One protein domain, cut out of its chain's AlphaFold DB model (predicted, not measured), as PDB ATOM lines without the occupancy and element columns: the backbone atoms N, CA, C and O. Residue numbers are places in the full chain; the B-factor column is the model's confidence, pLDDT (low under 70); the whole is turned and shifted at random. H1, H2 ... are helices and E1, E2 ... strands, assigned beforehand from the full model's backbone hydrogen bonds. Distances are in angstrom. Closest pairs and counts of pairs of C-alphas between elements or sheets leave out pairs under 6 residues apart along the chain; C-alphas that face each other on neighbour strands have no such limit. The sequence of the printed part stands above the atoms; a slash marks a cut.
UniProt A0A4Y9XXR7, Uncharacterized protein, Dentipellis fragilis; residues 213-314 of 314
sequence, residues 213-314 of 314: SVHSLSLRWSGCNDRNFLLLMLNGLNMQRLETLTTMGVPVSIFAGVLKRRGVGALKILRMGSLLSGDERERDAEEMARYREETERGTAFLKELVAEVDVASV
ATOM      1  N   SER A 213     -13.832 -52.488  24.689       95.00
ATOM      2  CA  SER A 213     -14.445 -51.578  25.659       95.00
ATOM      3  C   SER A 213     -14.084 -51.936  27.100       95.00
ATOM      4  O   SER A 213     -14.005 -53.099  27.468       95.00
ATOM      5  N   VAL A 214     -13.884 -50.943  27.953       96.56
ATOM      6  CA  VAL A 214     -13.527 -51.183  29.355       96.56
ATOM      7  C   VAL A 214     -14.794 -51.136  30.197       96.56
ATOM      8  O   VAL A 214     -15.469 -50.110  30.204       96.56
ATOM      9  N   HIS A 215     -15.117 -52.226  30.899       97.06
ATOM     10  CA  HIS A 215     -16.250 -52.251  31.837       97.06
ATOM     11  C   HIS A 215     -15.820 -52.041  33.288       97.06
ATOM     12  O   HIS A 215     -16.613 -51.576  34.105       97.06
ATOM     13  N   SER A 216     -14.564 -52.351  33.610       97.56
ATOM     14  CA  SER A 216     -13.994 -52.133  34.934       97.56
ATOM     15  C   SER A 216     -12.638 -51.453  34.817       97.56
ATOM     16  O   SER A 216     -11.752 -51.946  34.121       97.56
ATOM     17  N   LEU A 217     -12.472 -50.335  35.517       96.69
ATOM     18  CA  LEU A 217     -11.229 -49.582  35.608       96.69
ATOM     19  C   LEU A 217     -10.744 -49.557  37.061       96.69
ATOM     20  O   LEU A 217     -11.484 -49.157  37.956       96.69
ATOM     21  N   SER A 218      -9.491 -49.941  37.293       96.38
ATOM     22  CA  SER A 218      -8.834 -49.884  38.601       96.38
ATOM     23  C   SER A 218      -7.585 -49.006  38.554       96.38
ATOM     24  O   SER A 218      -6.641 -49.286  37.826       96.38
ATOM     25  N   LEU A 219      -7.542 -47.968  39.381       93.38
ATOM     26  CA  LEU A 219      -6.441 -47.016  39.472       93.38
ATOM     27  C   LEU A 219      -5.809 -47.103  40.854       93.38
ATOM     28  O   LEU A 219      -6.461 -46.799  41.845       93.38
ATOM     29  N   ARG A 220      -4.531 -47.461  40.933       92.00
ATOM     30  CA  ARG A 220      -3.728 -47.324  42.150       92.00
ATOM     31  C   ARG A 220      -2.689 -46.234  41.940       92.00
ATOM     32  O   ARG A 220      -1.822 -46.350  41.078       92.00
ATOM     33  N   TRP A 221      -2.763 -45.182  42.742       85.38
ATOM     34  CA  TRP A 221      -2.055 -43.938  42.484       85.38
ATOM     35  C   TRP A 221      -1.272 -43.443  43.693       85.38
ATOM     36  O   TRP A 221      -1.832 -42.827  44.591       85.38
ATOM     37  N   SER A 222       0.053 -43.595  43.677       80.75
ATOM     38  CA  SER A 222       0.938 -43.024  44.698       80.75
ATOM     39  C   SER A 222       1.226 -41.534  44.448       80.75
ATOM     40  O   SER A 222       2.123 -41.177  43.681       80.75
ATOM     41  N   GLY A 223       0.462 -40.652  45.098       64.06
ATOM     42  CA  GLY A 223       0.959 -39.333  45.505       64.06
ATOM     43  C   GLY A 223       0.975 -38.194  44.482       64.06
ATOM     44  O   GLY A 223       1.956 -37.455  44.453       64.06
ATOM     45  N   CYS A 224      -0.078 -37.969  43.682       62.03
ATOM     46  CA  CYS A 224      -0.303 -36.596  43.193       62.03
ATOM     47  C   CYS A 224      -1.741 -36.285  42.750       62.03
ATOM     48  O   CYS A 224      -2.485 -37.149  42.292       62.03
ATOM     49  N   ASN A 225      -2.043 -34.989  42.754       73.88
ATOM     50  CA  ASN A 225      -3.317 -34.367  42.400       73.88
ATOM     51  C   ASN A 225      -3.434 -34.036  40.898       73.88
ATOM     52  O   ASN A 225      -3.824 -32.925  40.537       73.88
ATOM     53  N   ASP A 226      -3.060 -34.957  40.003       83.88
ATOM     54  CA  ASP A 226      -3.048 -34.660  38.562       83.88
ATOM     55  C   ASP A 226      -4.426 -34.882  37.929       83.88
ATOM     56  O   ASP A 226      -4.761 -35.941  37.389       83.88
ATOM     57  N   ARG A 227      -5.245 -33.834  38.014       89.06
ATOM     58  CA  ARG A 227      -6.572 -33.777  37.399       89.06
ATOM     59  C   ARG A 227      -6.524 -33.975  35.881       89.06
ATOM     60  O   ARG A 227      -7.446 -34.572  35.328       89.06
ATOM     61  N   ASN A 228      -5.495 -33.454  35.211       87.81
ATOM     62  CA  ASN A 228      -5.419 -33.467  33.753       87.81
ATOM     63  C   ASN A 228      -5.196 -34.884  33.246       87.81
ATOM     64  O   ASN A 228      -5.884 -35.308  32.325       87.81
ATOM     65  N   PHE A 229      -4.323 -35.645  33.902       86.50
ATOM     66  CA  PHE A 229      -4.133 -37.050  33.568       86.50
ATOM     67  C   PHE A 229      -5.415 -37.878  33.729       86.50
ATOM     68  O   PHE A 229      -5.770 -38.645  32.836       86.50
ATOM     69  N   LEU A 230      -6.148 -37.713  34.839       89.25
ATOM     70  CA  LEU A 230      -7.421 -38.419  35.037       89.25
ATOM     71  C   LEU A 230      -8.436 -38.076  33.943       89.25
ATOM     72  O   LEU A 230      -9.102 -38.970  33.430       89.25
ATOM     73  N   LEU A 231      -8.533 -36.796  33.566       90.25
ATOM     74  CA  LEU A 231      -9.380 -36.359  32.453       90.25
ATOM     75  C   LEU A 231      -8.952 -37.008  31.141       90.25
ATOM     76  O   LEU A 231      -9.797 -37.540  30.431       90.25
ATOM     77  N   LEU A 232      -7.659 -36.980  30.826       87.12
ATOM     78  CA  LEU A 232      -7.097 -37.566  29.613       87.12
ATOM     79  C   LEU A 232      -7.431 -39.062  29.516       87.12
ATOM     80  O   LEU A 232      -8.027 -39.507  28.534       87.12
ATOM     81  N   MET A 233      -7.154 -39.822  30.568       90.38
ATOM     82  CA  MET A 233      -7.423 -41.256  30.606       90.38
ATOM     83  C   MET A 233      -8.924 -41.572  30.514       90.38
ATOM     84  O   MET A 233      -9.311 -42.381  29.674       90.38
ATOM     85  N   LEU A 234      -9.793 -40.891  31.274       92.62
ATOM     86  CA  LEU A 234     -11.246 -41.096  31.170       92.62
ATOM     87  C   LEU A 234     -11.829 -40.610  29.831       92.62
ATOM     88  O   LEU A 234     -12.846 -41.133  29.376       92.62
ATOM     89  N   ASN A 235     -11.197 -39.644  29.162       91.50
ATOM     90  CA  ASN A 235     -11.585 -39.225  27.814       91.50
ATOM     91  C   ASN A 235     -11.291 -40.305  26.768       91.50
ATOM     92  O   ASN A 235     -12.048 -40.418  25.805       91.50
ATOM     93  N   GLY A 236     -10.238 -41.102  26.970       91.69
ATOM     94  CA  GLY A 236      -9.916 -42.255  26.127       91.69
ATOM     95  C   GLY A 236     -10.850 -43.454  26.322       91.69
ATOM     96  O   GLY A 236     -10.788 -44.398  25.543       91.69
ATOM     97  N   LEU A 237     -11.720 -43.432  27.338       94.06
ATOM     98  CA  LEU A 237     -12.643 -44.521  27.643       94.06
ATOM     99  C   LEU A 237     -14.072 -44.219  27.182       94.06
ATOM    100  O   LEU A 237     -14.557 -43.085  27.219       94.06
ATOM    101  N   ASN A 238     -14.786 -45.280  26.803       94.50
ATOM    102  CA  ASN A 238     -16.221 -45.215  26.564       94.50
ATOM    103  C   ASN A 238     -16.982 -45.292  27.897       94.50
ATOM    104  O   ASN A 238     -17.300 -46.378  28.384       94.50
ATOM    105  N   MET A 239     -17.310 -44.129  28.460       94.19
ATOM    106  CA  MET A 239     -18.031 -44.016  29.736       94.19
ATOM    107  C   MET A 239     -19.417 -44.683  29.732       94.19
ATOM    108  O   MET A 239     -19.915 -45.038  30.793       94.19
ATOM    109  N   GLN A 240     -20.028 -44.919  28.567       95.44
ATOM    110  CA  GLN A 240     -21.310 -45.635  28.464       95.44
ATOM    111  C   GLN A 240     -21.177 -47.150  28.657       95.44
ATOM    112  O   GLN A 240     -22.176 -47.860  28.707       95.44
ATOM    113  N   ARG A 241     -19.949 -47.672  28.736       95.75
ATOM    114  CA  ARG A 241     -19.688 -49.096  28.992       95.75
ATOM    115  C   ARG A 241     -18.924 -49.333  30.288       95.75
ATOM    116  O   ARG A 241     -18.806 -50.485  30.692       95.75
ATOM    117  N   LEU A 242     -18.427 -48.273  30.929       96.88
ATOM    118  CA  LEU A 242     -17.684 -48.357  32.178       96.88
ATOM    119  C   LEU A 242     -18.652 -48.497  33.357       96.88
ATOM    120  O   LEU A 242     -19.303 -47.534  33.741       96.88
ATOM    121  N   GLU A 243     -18.722 -49.689  33.942       96.38
ATOM    122  CA  GLU A 243     -19.644 -50.003  35.037       96.38
ATOM    123  C   GLU A 243     -18.993 -49.890  36.414       96.38
ATOM    124  O   GLU A 243     -19.649 -49.515  37.384       96.38
ATOM    125  N   THR A 244     -17.706 -50.229  36.509       96.69
ATOM    126  CA  THR A 244     -16.951 -50.212  37.763       96.69
ATOM    127  C   THR A 244     -15.731 -49.314  37.640       96.69
ATOM    128  O   THR A 244     -14.918 -49.468  36.730       96.69
ATOM    129  N   LEU A 245     -15.570 -48.408  38.597       95.81
ATOM    130  CA  LEU A 245     -14.401 -47.553  38.729       95.81
ATOM    131  C   LEU A 245     -13.874 -47.667  40.154       95.81
ATOM    132  O   LEU A 245     -14.546 -47.318  41.118       95.81
ATOM    133  N   THR A 246     -12.669 -48.200  40.294       95.00
ATOM    134  CA  THR A 246     -11.958 -48.291  41.567       95.00
ATOM    135  C   THR A 246     -10.765 -47.356  41.526       95.00
ATOM    136  O   THR A 246      -9.971 -47.407  40.591       95.00
ATOM    137  N   THR A 247     -10.615 -46.506  42.533       93.12
ATOM    138  CA  THR A 247      -9.476 -45.602  42.672       93.12
ATOM    139  C   THR A 247      -8.858 -45.755  44.055       93.12
ATOM    140  O   THR A 247      -9.556 -45.929  45.049       93.12
ATOM    141  N   MET A 248      -7.532 -45.726  44.129       91.62
ATOM    142  CA  MET A 248      -6.777 -45.718  45.375       91.62
ATOM    143  C   MET A 248      -5.723 -44.620  45.320       91.62
ATOM    144  O   MET A 248      -4.929 -44.592  44.383       91.62
ATOM    145  N   GLY A 249      -5.713 -43.725  46.309       88.56
ATOM    146  CA  GLY A 249      -4.785 -42.594  46.393       88.56
ATOM    147  C   GLY A 249      -5.159 -41.378  45.537       88.56
ATOM    148  O   GLY A 249      -4.345 -40.469  45.387       88.56
ATOM    149  N   VAL A 250      -6.376 -41.340  44.983       88.38
ATOM    150  CA  VAL A 250      -6.912 -40.181  44.251       88.38
ATOM    151  C   VAL A 250      -7.869 -39.405  45.163       88.38
ATOM    152  O   VAL A 250      -8.858 -39.992  45.603       88.38
ATOM    153  N   PRO A 251      -7.651 -38.101  45.416       88.06
ATOM    154  CA  PRO A 251      -8.575 -37.318  46.232       88.06
ATOM    155  C   PRO A 251      -9.987 -37.263  45.645       88.06
ATOM    156  O   PRO A 251     -10.166 -36.987  44.453       88.06
ATOM    157  N   VAL A 252     -10.988 -37.429  46.515       86.62
ATOM    158  CA  VAL A 252     -12.419 -37.377  46.163       86.62
ATOM    159  C   VAL A 252     -12.772 -36.099  45.406       86.62
ATOM    160  O   VAL A 252     -13.440 -36.165  44.381       86.62
ATOM    161  N   SER A 253     -12.269 -34.943  45.844       85.94
ATOM    162  CA  SER A 253     -12.567 -33.642  45.230       85.94
ATOM    163  C   SER A 253     -12.104 -33.532  43.773       85.94
ATOM    164  O   SER A 253     -12.815 -32.990  42.924       85.94
ATOM    165  N   ILE A 254     -10.926 -34.074  43.458       89.19
ATOM    166  CA  ILE A 254     -10.389 -34.083  42.095       89.19
ATOM    167  C   ILE A 254     -11.249 -34.986  41.234       89.19
ATOM    168  O   ILE A 254     -11.716 -34.571  40.177       89.19
ATOM    169  N   PHE A 255     -11.482 -36.201  41.713       88.81
ATOM    170  CA  PHE A 255     -12.225 -37.211  40.989       88.81
ATOM    171  C   PHE A 255     -13.677 -36.778  40.716       88.81
ATOM    172  O   PHE A 255     -14.130 -36.831  39.572       88.81
ATOM    173  N   ALA A 256     -14.356 -36.218  41.719       88.31
ATOM    174  CA  ALA A 256     -15.658 -35.566  41.595       88.31
ATOM    175  C   ALA A 256     -15.657 -34.478  40.513       88.31
ATOM    176  O   ALA A 256     -16.507 -34.462  39.622       88.31
ATOM    177  N   GLY A 257     -14.657 -33.591  40.535       91.31
ATOM    178  CA  GLY A 257     -14.513 -32.527  39.543       91.31
ATOM    179  C   GLY A 257     -14.198 -33.022  38.127       91.31
ATOM    180  O   GLY A 257     -14.415 -32.279  37.166       91.31
ATOM    181  N   VAL A 258     -13.658 -34.233  37.977       92.69
ATOM    182  CA  VAL A 258     -13.439 -34.892  36.682       92.69
ATOM    183  C   VAL A 258     -14.739 -35.525  36.185       92.69
ATOM    184  O   VAL A 258     -15.161 -35.227  35.066       92.69
ATOM    185  N   LEU A 259     -15.420 -36.316  37.023       92.50
ATOM    186  CA  LEU A 259     -16.689 -36.957  36.666       92.50
ATOM    187  C   LEU A 259     -17.791 -35.940  36.357       92.50
ATOM    188  O   LEU A 259     -18.496 -36.109  35.368       92.50
ATOM    189  N   LYS A 260     -17.884 -34.834  37.108       91.06
ATOM    190  CA  LYS A 260     -18.856 -33.761  36.830       91.06
ATOM    191  C   LYS A 260     -18.698 -33.165  35.426       91.06
ATOM    192  O   LYS A 260     -19.677 -32.758  34.818       91.06
ATOM    193  N   ARG A 261     -17.467 -33.102  34.900       90.94
ATOM    194  CA  ARG A 261     -17.196 -32.573  33.552       90.94
ATOM    195  C   ARG A 261     -17.448 -33.591  32.449       90.94
ATOM    196  O   ARG A 261     -17.833 -33.203  31.353       90.94
ATOM    197  N   ARG A 262     -17.160 -34.867  32.710       88.38
ATOM    198  CA  ARG A 262     -17.235 -35.926  31.697       88.38
ATOM    199  C   ARG A 262     -18.610 -36.593  31.626       88.38
ATOM    200  O   ARG A 262     -18.965 -37.111  30.572       88.38
ATOM    201  N   GLY A 263     -19.355 -36.565  32.727       90.62
ATOM    202  CA  GLY A 263     -20.526 -37.400  32.958       90.62
ATOM    203  C   GLY A 263     -20.145 -38.747  33.577       90.62
ATOM    204  O   GLY A 263     -19.021 -39.232  33.426       90.62
ATOM    205  N   VAL A 264     -21.099 -39.355  34.285       89.81
ATOM    206  CA  VAL A 264     -20.928 -40.669  34.932       89.81
ATOM    207  C   VAL A 264     -21.216 -41.841  33.990       89.81
ATOM    208  O   VAL A 264     -20.724 -42.939  34.225       89.81
ATOM    209  N   GLY A 265     -21.941 -41.613  32.890       91.62
ATOM    210  CA  GLY A 265     -22.243 -42.647  31.897       91.62
ATOM    211  C   GLY A 265     -22.988 -43.837  32.511       91.62
ATOM    212  O   GLY A 265     -23.989 -43.647  33.192       91.62
ATOM    213  N   ALA A 266     -22.477 -45.050  32.287       93.75
ATOM    214  CA  ALA A 266     -23.050 -46.301  32.796       93.75
ATOM    215  C   ALA A 266     -22.446 -46.761  34.137       93.75
ATOM    216  O   ALA A 266     -22.536 -47.941  34.486       93.75
ATOM    217  N   LEU A 267     -21.801 -45.856  34.880       94.56
ATOM    218  CA  LEU A 267     -21.111 -46.194  36.118       94.56
ATOM    219  C   LEU A 267     -22.101 -46.646  37.202       94.56
ATOM    220  O   LEU A 267     -22.952 -45.880  37.645       94.56
ATOM    221  N   LYS A 268     -21.951 -47.892  37.659       93.44
ATOM    222  CA  LYS A 268     -22.771 -48.522  38.708       93.44
ATOM    223  C   LYS A 268     -22.043 -48.574  40.047       93.44
ATOM    224  O   LYS A 268     -22.666 -48.479  41.100       93.44
ATOM    225  N   ILE A 269     -20.726 -48.775  40.008       93.50
ATOM    226  CA  ILE A 269     -19.892 -48.995  41.189       93.50
ATOM    227  C   ILE A 269     -18.715 -48.025  41.156       93.50
ATOM    228  O   ILE A 269     -17.864 -48.103  40.271       93.50
ATOM    229  N   LEU A 270     -18.621 -47.169  42.172       92.69
ATOM    230  CA  LEU A 270     -17.424 -46.389  42.467       92.69
ATOM    231  C   LEU A 270     -16.853 -46.830  43.805       92.69
ATOM    232  O   LEU A 270     -17.539 -46.802  44.823       92.69
ATOM    233  N   ARG A 271     -15.585 -47.225  43.799       92.81
ATOM    234  CA  ARG A 271     -14.826 -47.547  45.006       92.81
ATOM    235  C   ARG A 271     -13.666 -46.581  45.100       92.81
ATOM    236  O   ARG A 271     -12.894 -46.467  44.153       92.81
ATOM    237  N   MET A 272     -13.547 -45.899  46.226       89.94
ATOM    238  CA  MET A 272     -12.439 -44.991  46.495       89.94
ATOM    239  C   MET A 272     -11.695 -45.496  47.722       89.94
ATOM    240  O   MET A 272     -12.310 -45.987  48.662       89.94
ATOM    241  N   GLY A 273     -10.372 -45.412  47.698       86.69
ATOM    242  CA  GLY A 273      -9.548 -45.729  48.850       86.69
ATOM    243  C   GLY A 273      -8.399 -44.756  49.020       86.69
ATOM    244  O   GLY A 273      -7.864 -44.224  48.047       86.69
ATOM    245  N   SER A 274      -7.991 -44.539  50.263       79.38
ATOM    246  CA  SER A 274      -6.757 -43.833  50.580       79.38
ATOM    247  C   SER A 274      -5.560 -44.779  50.417       79.38
ATOM    248  O   SER A 274      -5.659 -45.989  50.629       79.38
ATOM    249  N   LEU A 275      -4.414 -44.244  49.985       71.38
ATOM    250  CA  LEU A 275      -3.151 -44.963  50.140       71.38
ATOM    251  C   LEU A 275      -2.624 -44.655  51.532       71.38
ATOM    252  O   LEU A 275      -2.233 -43.522  51.800       71.38
ATOM    253  N   LEU A 276      -2.611 -45.663  52.394       63.25
ATOM    254  CA  LEU A 276      -1.925 -45.577  53.673       63.25
ATOM    255  C   LEU A 276      -0.417 -45.628  53.410       63.25
ATOM    256  O   LEU A 276       0.066 -46.536  52.725       63.25
ATOM    257  N   SER A 277       0.325 -44.627  53.890       61.97
ATOM    258  CA  SER A 277       1.789 -44.643  53.885       61.97
ATOM    259  C   SER A 277       2.283 -45.860  54.669       61.97
ATOM    260  O   SER A 277       1.805 -46.144  55.762       61.97
ATOM    261  N   GLY A 278       3.232 -46.602  54.095       56.78
ATOM    262  CA  GLY A 278       3.687 -47.904  54.598       56.78
ATOM    263  C   GLY A 278       4.383 -47.908  55.964       56.78
ATOM    264  O   GLY A 278       4.694 -48.993  56.450       56.78
ATOM    265  N   ASP A 279       4.577 -46.752  56.601       55.75
ATOM    266  CA  ASP A 279       5.172 -46.645  57.942       55.75
ATOM    267  C   ASP A 279       4.155 -46.848  59.079       55.75
ATOM    268  O   ASP A 279       4.472 -46.681  60.251       55.75
ATOM    269  N   GLU A 280       2.922 -47.246  58.756       51.59
ATOM    270  CA  GLU A 280       1.793 -47.189  59.691       51.59
ATOM    271  C   GLU A 280       1.192 -48.572  59.935       51.59
ATOM    272  O   GLU A 280      -0.014 -48.795  59.872       51.59
ATOM    273  N   ARG A 281       2.072 -49.532  60.247       51.94
ATOM    274  CA  ARG A 281       1.697 -50.884  60.703       51.94
ATOM    275  C   ARG A 281       1.093 -50.927  62.117       51.94
ATOM    276  O   ARG A 281       0.822 -52.015  62.612       51.94
ATOM    277  N   GLU A 282       0.828 -49.775  62.724       58.47
ATOM    278  CA  GLU A 282       0.212 -49.635  64.050       58.47
ATOM    279  C   GLU A 282      -1.061 -48.766  64.045       58.47
ATOM    280  O   GLU A 282      -1.403 -48.189  65.070       58.47
ATOM    281  N   ARG A 283      -1.784 -48.640  62.918       56.56
ATOM    282  CA  ARG A 283      -3.003 -47.811  62.890       56.56
ATOM    283  C   ARG A 283      -4.321 -48.531  63.191       56.56
ATOM    284  O   ARG A 283      -4.628 -49.610  62.687       56.56
ATOM    285  N   ASP A 284      -5.061 -47.828  64.048       64.44
ATOM    286  CA  ASP A 284      -6.257 -48.164  64.813       64.44
ATOM    287  C   ASP A 284      -7.517 -48.461  63.988       64.44
ATOM    288  O   ASP A 284      -7.691 -48.018  62.852       64.44
ATOM    289  N   ALA A 285      -8.491 -49.117  64.634       71.25
ATOM    290  CA  ALA A 285      -9.861 -49.296  64.141       71.25
ATOM    291  C   ALA A 285     -10.537 -47.986  63.671       71.25
ATOM    292  O   ALA A 285     -11.451 -48.022  62.845       71.25
ATOM    293  N   GLU A 286     -10.067 -46.837  64.160       70.38
ATOM    294  CA  GLU A 286     -10.505 -45.503  63.752       70.38
ATOM    295  C   GLU A 286     -10.204 -45.205  62.272       70.38
ATOM    296  O   GLU A 286     -10.997 -44.561  61.586       70.38
ATOM    297  N   GLU A 287      -9.106 -45.727  61.725       69.56
ATOM    298  CA  GLU A 287      -8.766 -45.530  60.316       69.56
ATOM    299  C   GLU A 287      -9.647 -46.374  59.389       69.56
ATOM    300  O   GLU A 287     -10.144 -45.887  58.371       69.56
ATOM    301  N   MET A 288      -9.937 -47.617  59.786       70.62
ATOM    302  CA  MET A 288     -10.931 -48.447  59.101       70.62
ATOM    303  C   MET A 288     -12.334 -47.824  59.156       70.62
ATOM    304  O   MET A 288     -13.113 -47.997  58.215       70.62
ATOM    305  N   ALA A 289     -12.667 -47.090  60.225       78.44
ATOM    306  CA  ALA A 289     -13.910 -46.327  60.316       78.44
ATOM    307  C   ALA A 289     -13.919 -45.133  59.342       78.44
ATOM    308  O   ALA A 289     -14.870 -45.005  58.571       78.44
ATOM    309  N   ARG A 290     -12.836 -44.340  59.276       77.62
ATOM    310  CA  ARG A 290     -12.694 -43.252  58.284       77.62
ATOM    311  C   ARG A 290     -12.786 -43.755  56.847       77.62
ATOM    312  O   ARG A 290     -13.418 -43.111  56.017       77.62
ATOM    313  N   TYR A 291     -12.209 -44.918  56.549       68.81
ATOM    314  CA  TYR A 291     -12.298 -45.523  55.217       68.81
ATOM    315  C   TYR A 291     -13.744 -45.863  54.824       68.81
ATOM    316  O   TYR A 291     -14.167 -45.602  53.694       68.81
ATOM    317  N   ARG A 292     -14.525 -46.439  55.754       76.31
ATOM    318  CA  ARG A 292     -15.954 -46.695  55.515       76.31
ATOM    319  C   ARG A 292     -16.711 -45.391  55.300       76.31
ATOM    320  O   ARG A 292     -17.454 -45.303  54.331       76.31
ATOM    321  N   GLU A 293     -16.458 -44.383  56.131       81.88
ATOM    322  CA  GLU A 293     -17.088 -43.065  56.003       81.88
ATOM    323  C   GLU A 293     -16.767 -42.405  54.650       81.88
ATOM    324  O   GLU A 293     -17.660 -41.886  53.982       81.88
ATOM    325  N   GLU A 294     -15.517 -42.467  54.181       74.19
ATOM    326  CA  GLU A 294     -15.120 -41.907  52.883       74.19
ATOM    327  C   GLU A 294     -15.759 -42.670  51.709       74.19
ATOM    328  O   GLU A 294     -16.209 -42.058  50.736       74.19
ATOM    329  N   THR A 295     -15.887 -43.995  51.827       70.75
ATOM    330  CA  THR A 295     -16.601 -44.829  50.847       70.75
ATOM    331  C   THR A 295     -18.097 -44.497  50.810       70.75
ATOM    332  O   THR A 295     -18.684 -44.355  49.732       70.75
ATOM    333  N   GLU A 296     -18.724 -44.334  51.975       78.75
ATOM    334  CA  GLU A 296     -20.130 -43.942  52.104       78.75
ATOM    335  C   GLU A 296     -20.366 -42.534  51.548       78.75
ATOM    336  O   GLU A 296     -21.304 -42.334  50.774       78.75
ATOM    337  N   ARG A 297     -19.469 -41.584  51.835       77.94
ATOM    338  CA  ARG A 297     -19.507 -40.224  51.285       77.94
ATOM    339  C   ARG A 297     -19.358 -40.219  49.767       77.94
ATOM    340  O   ARG A 297     -20.124 -39.538  49.091       77.94
ATOM    341  N   GLY A 298     -18.420 -40.992  49.216       70.69
ATOM    342  CA  GLY A 298     -18.263 -41.149  47.766       70.69
ATOM    343  C   GLY A 298     -19.513 -41.740  47.105       70.69
ATOM    344  O   GLY A 298     -19.931 -41.290  46.038       70.69
ATOM    345  N   THR A 299     -20.162 -42.695  47.774       73.56
ATOM    346  CA  THR A 299     -21.417 -43.302  47.308       73.56
ATOM    347  C   THR A 299     -22.591 -42.321  47.376       73.56
ATOM    348  O   THR A 299     -23.400 -42.261  46.451       73.56
ATOM    349  N   ALA A 300     -22.699 -41.534  48.449       79.88
ATOM    350  CA  ALA A 300     -23.718 -40.496  48.592       79.88
ATOM    351  C   ALA A 300     -23.550 -39.396  47.534       79.88
ATOM    352  O   ALA A 300     -24.520 -39.028  46.878       79.88
ATOM    353  N   PHE A 301     -22.313 -38.955  47.300       76.38
ATOM    354  CA  PHE A 301     -21.985 -37.993  46.252       76.38
ATOM    355  C   PHE A 301     -22.363 -38.506  44.858       76.38
ATOM    356  O   PHE A 301     -22.919 -37.759  44.064       76.38
ATOM    357  N   LEU A 302     -22.116 -39.786  44.549       70.56
ATOM    358  CA  LEU A 302     -22.594 -40.357  43.288       70.56
ATOM    359  C   LEU A 302     -24.113 -40.300  43.157       70.56
ATOM    360  O   LEU A 302     -24.603 -39.985  42.081       70.56
ATOM    361  N   LYS A 303     -24.854 -40.611  44.226       79.69
ATOM    362  CA  LYS A 303     -26.321 -40.533  44.206       79.69
ATOM    363  C   LYS A 303     -26.797 -39.109  43.932       79.69
ATOM    364  O   LYS A 303     -27.706 -38.931  43.134       79.69
ATOM    365  N   GLU A 304     -26.163 -38.117  44.554       83.69
ATOM    366  CA  GLU A 304     -26.436 -36.699  44.305       83.69
ATOM    367  C   GLU A 304     -26.114 -36.316  42.856       83.69
ATOM    368  O   GLU A 304     -26.947 -35.732  42.171       83.69
ATOM    369  N   LEU A 305     -24.950 -36.720  42.347       76.75
ATOM    370  CA  LEU A 305     -24.518 -36.384  40.993       76.75
ATOM    371  C   LEU A 305     -25.379 -37.059  39.915       76.75
ATOM    372  O   LEU A 305     -25.620 -36.466  38.870       76.75
ATOM    373  N   VAL A 306     -25.859 -38.280  40.167       74.81
ATOM    374  CA  VAL A 306     -26.844 -38.963  39.311       74.81
ATOM    375  C   VAL A 306     -28.188 -38.232  39.361       74.81
ATOM    376  O   VAL A 306     -28.756 -37.953  38.309       74.81
ATOM    377  N   ALA A 307     -28.656 -37.838  40.550       78.38
ATOM    378  CA  ALA A 307     -29.904 -37.092  40.700       78.38
ATOM    379  C   ALA A 307     -29.866 -35.716  40.002       78.38
ATOM    380  O   ALA A 307     -30.854 -35.320  39.388       78.38
ATOM    381  N   GLU A 308     -28.737 -34.999  40.043       74.25
ATOM    382  CA  GLU A 308     -28.564 -33.729  39.319       74.25
ATOM    383  C   GLU A 308     -28.649 -33.908  37.793       74.25
ATOM    384  O   GLU A 308     -29.184 -33.043  37.097       74.25
ATOM    385  N   VAL A 309     -28.126 -35.018  37.263       65.81
ATOM    386  CA  VAL A 309     -28.139 -35.302  35.819       65.81
ATOM    387  C   VAL A 309     -29.549 -35.637  35.330       65.81
ATOM    388  O   VAL A 309     -29.944 -35.143  34.274       65.81
ATOM    389  N   ASP A 310     -30.328 -36.400  36.103       59.34
ATOM    390  CA  ASP A 310     -31.707 -36.752  35.738       59.34
ATOM    391  C   ASP A 310     -32.609 -35.506  35.635       59.34
ATOM    392  O   ASP A 310     -33.400 -35.389  34.699       59.34
ATOM    393  N   VAL A 311     -32.434 -34.521  36.526       57.31
ATOM    394  CA  VAL A 311     -33.230 -33.274  36.539       57.31
ATOM    395  C   VAL A 311     -32.928 -32.357  35.345       57.31
ATOM    396  O   VAL A 311     -33.803 -31.613  34.910       57.31
ATOM    397  N   ALA A 312     -31.716 -32.407  34.788       46.12
ATOM    398  CA  ALA A 312     -31.294 -31.534  33.687       46.12
ATOM    399  C   ALA A 312     -31.619 -32.080  32.281       46.12
ATOM    400  O   ALA A 312     -31.289 -31.433  31.288       46.12
ATOM    401  N   SER A 313     -32.218 -33.273  32.183       44.78
ATOM    402  CA  SER A 313     -32.475 -33.978  30.915       44.78
ATOM    403  C   SER A 313     -33.930 -33.915  30.414       44.78
ATOM    404  O   SER A 313     -34.269 -34.599  29.446       44.78
ATOM    405  N   VAL A 314     -34.764 -33.074  31.039       42.16
ATOM    406  CA  VAL A 314     -36.162 -32.774  30.663       42.16
ATOM    407  C   VAL A 314     -36.240 -31.413  29.983       42.16
ATOM    408  O   VAL A 314     -36.948 -31.316  28.956       42.16
TER     409      VAL A 314
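What this domain is: This is residues 213 to 314 of the 314 residues of an uncharacterized protein of Dentipellis fragilis (UniProt A0A4Y9XXR7). A small sheet of three parallel strands has a long helix, H3, running past its E3 edge, while two touching helices, H1 and H2, stand off from one face. H3 reaches well beyond the sheet, and residues 278 to 286, of which 285 and 286 belong to H3, stick out from the rest. The 102 printed residues hold three named strands and three named helices in the order E1 H1 E2 H2 E3 H3, of mixed class, with sheet order E1 E2 E3. The whole is compact, with a radius of gyration of the C-alphas of 14.6 A and spans of 51 by 25 by 21 A.

How they stand to each other: Look first at inner strand E2, residues 244 to 248. Edge strand E1, residues 213 to 220, is its parallel neighbour, with N 246 and O 217 2.8 A apart. Edge strand E3, residues 269 to 273, is parallel to E2, with N 247 and O 271 2.8 A apart. H3, residues 285 to 311, only grazes the sheet; its closest C-alphas to E3 are those of Thr 295 and Met 272, 6.0 A apart. H1, residues 227 to 235, and H2, residues 252 to 262, touch at Leu 231 and Val 258, their closest C-alphas, 6.0 A apart, at a steep tilt of 42 degrees. E1, H1, E2 and E2, H2, E3 are strand-helix-strand units, parallel neighbours joined through a helix, with right-handed crossovers. Every O i to N i+4 pair is within hydrogen-bond range in H1 and H3; in H2, 6 of 7 are.

Where its parts are: Find C-alpha 213 at (-14.445, -51.578, 25.659); E1 runs 20.1 A from there and bends by 61 degrees at residue 216. H3 runs 39.6 A to C-alpha 311 at (-33.230, -33.274, 36.539).

The domain as a whole: The C-alphas farthest apart, Glu 282 and Val 314, are 52.2 A apart. The printed part has no cut, and E3 to H3 is a long link. Confidence is under 70 at, among others, residues 276 to 284 and 309 to 314.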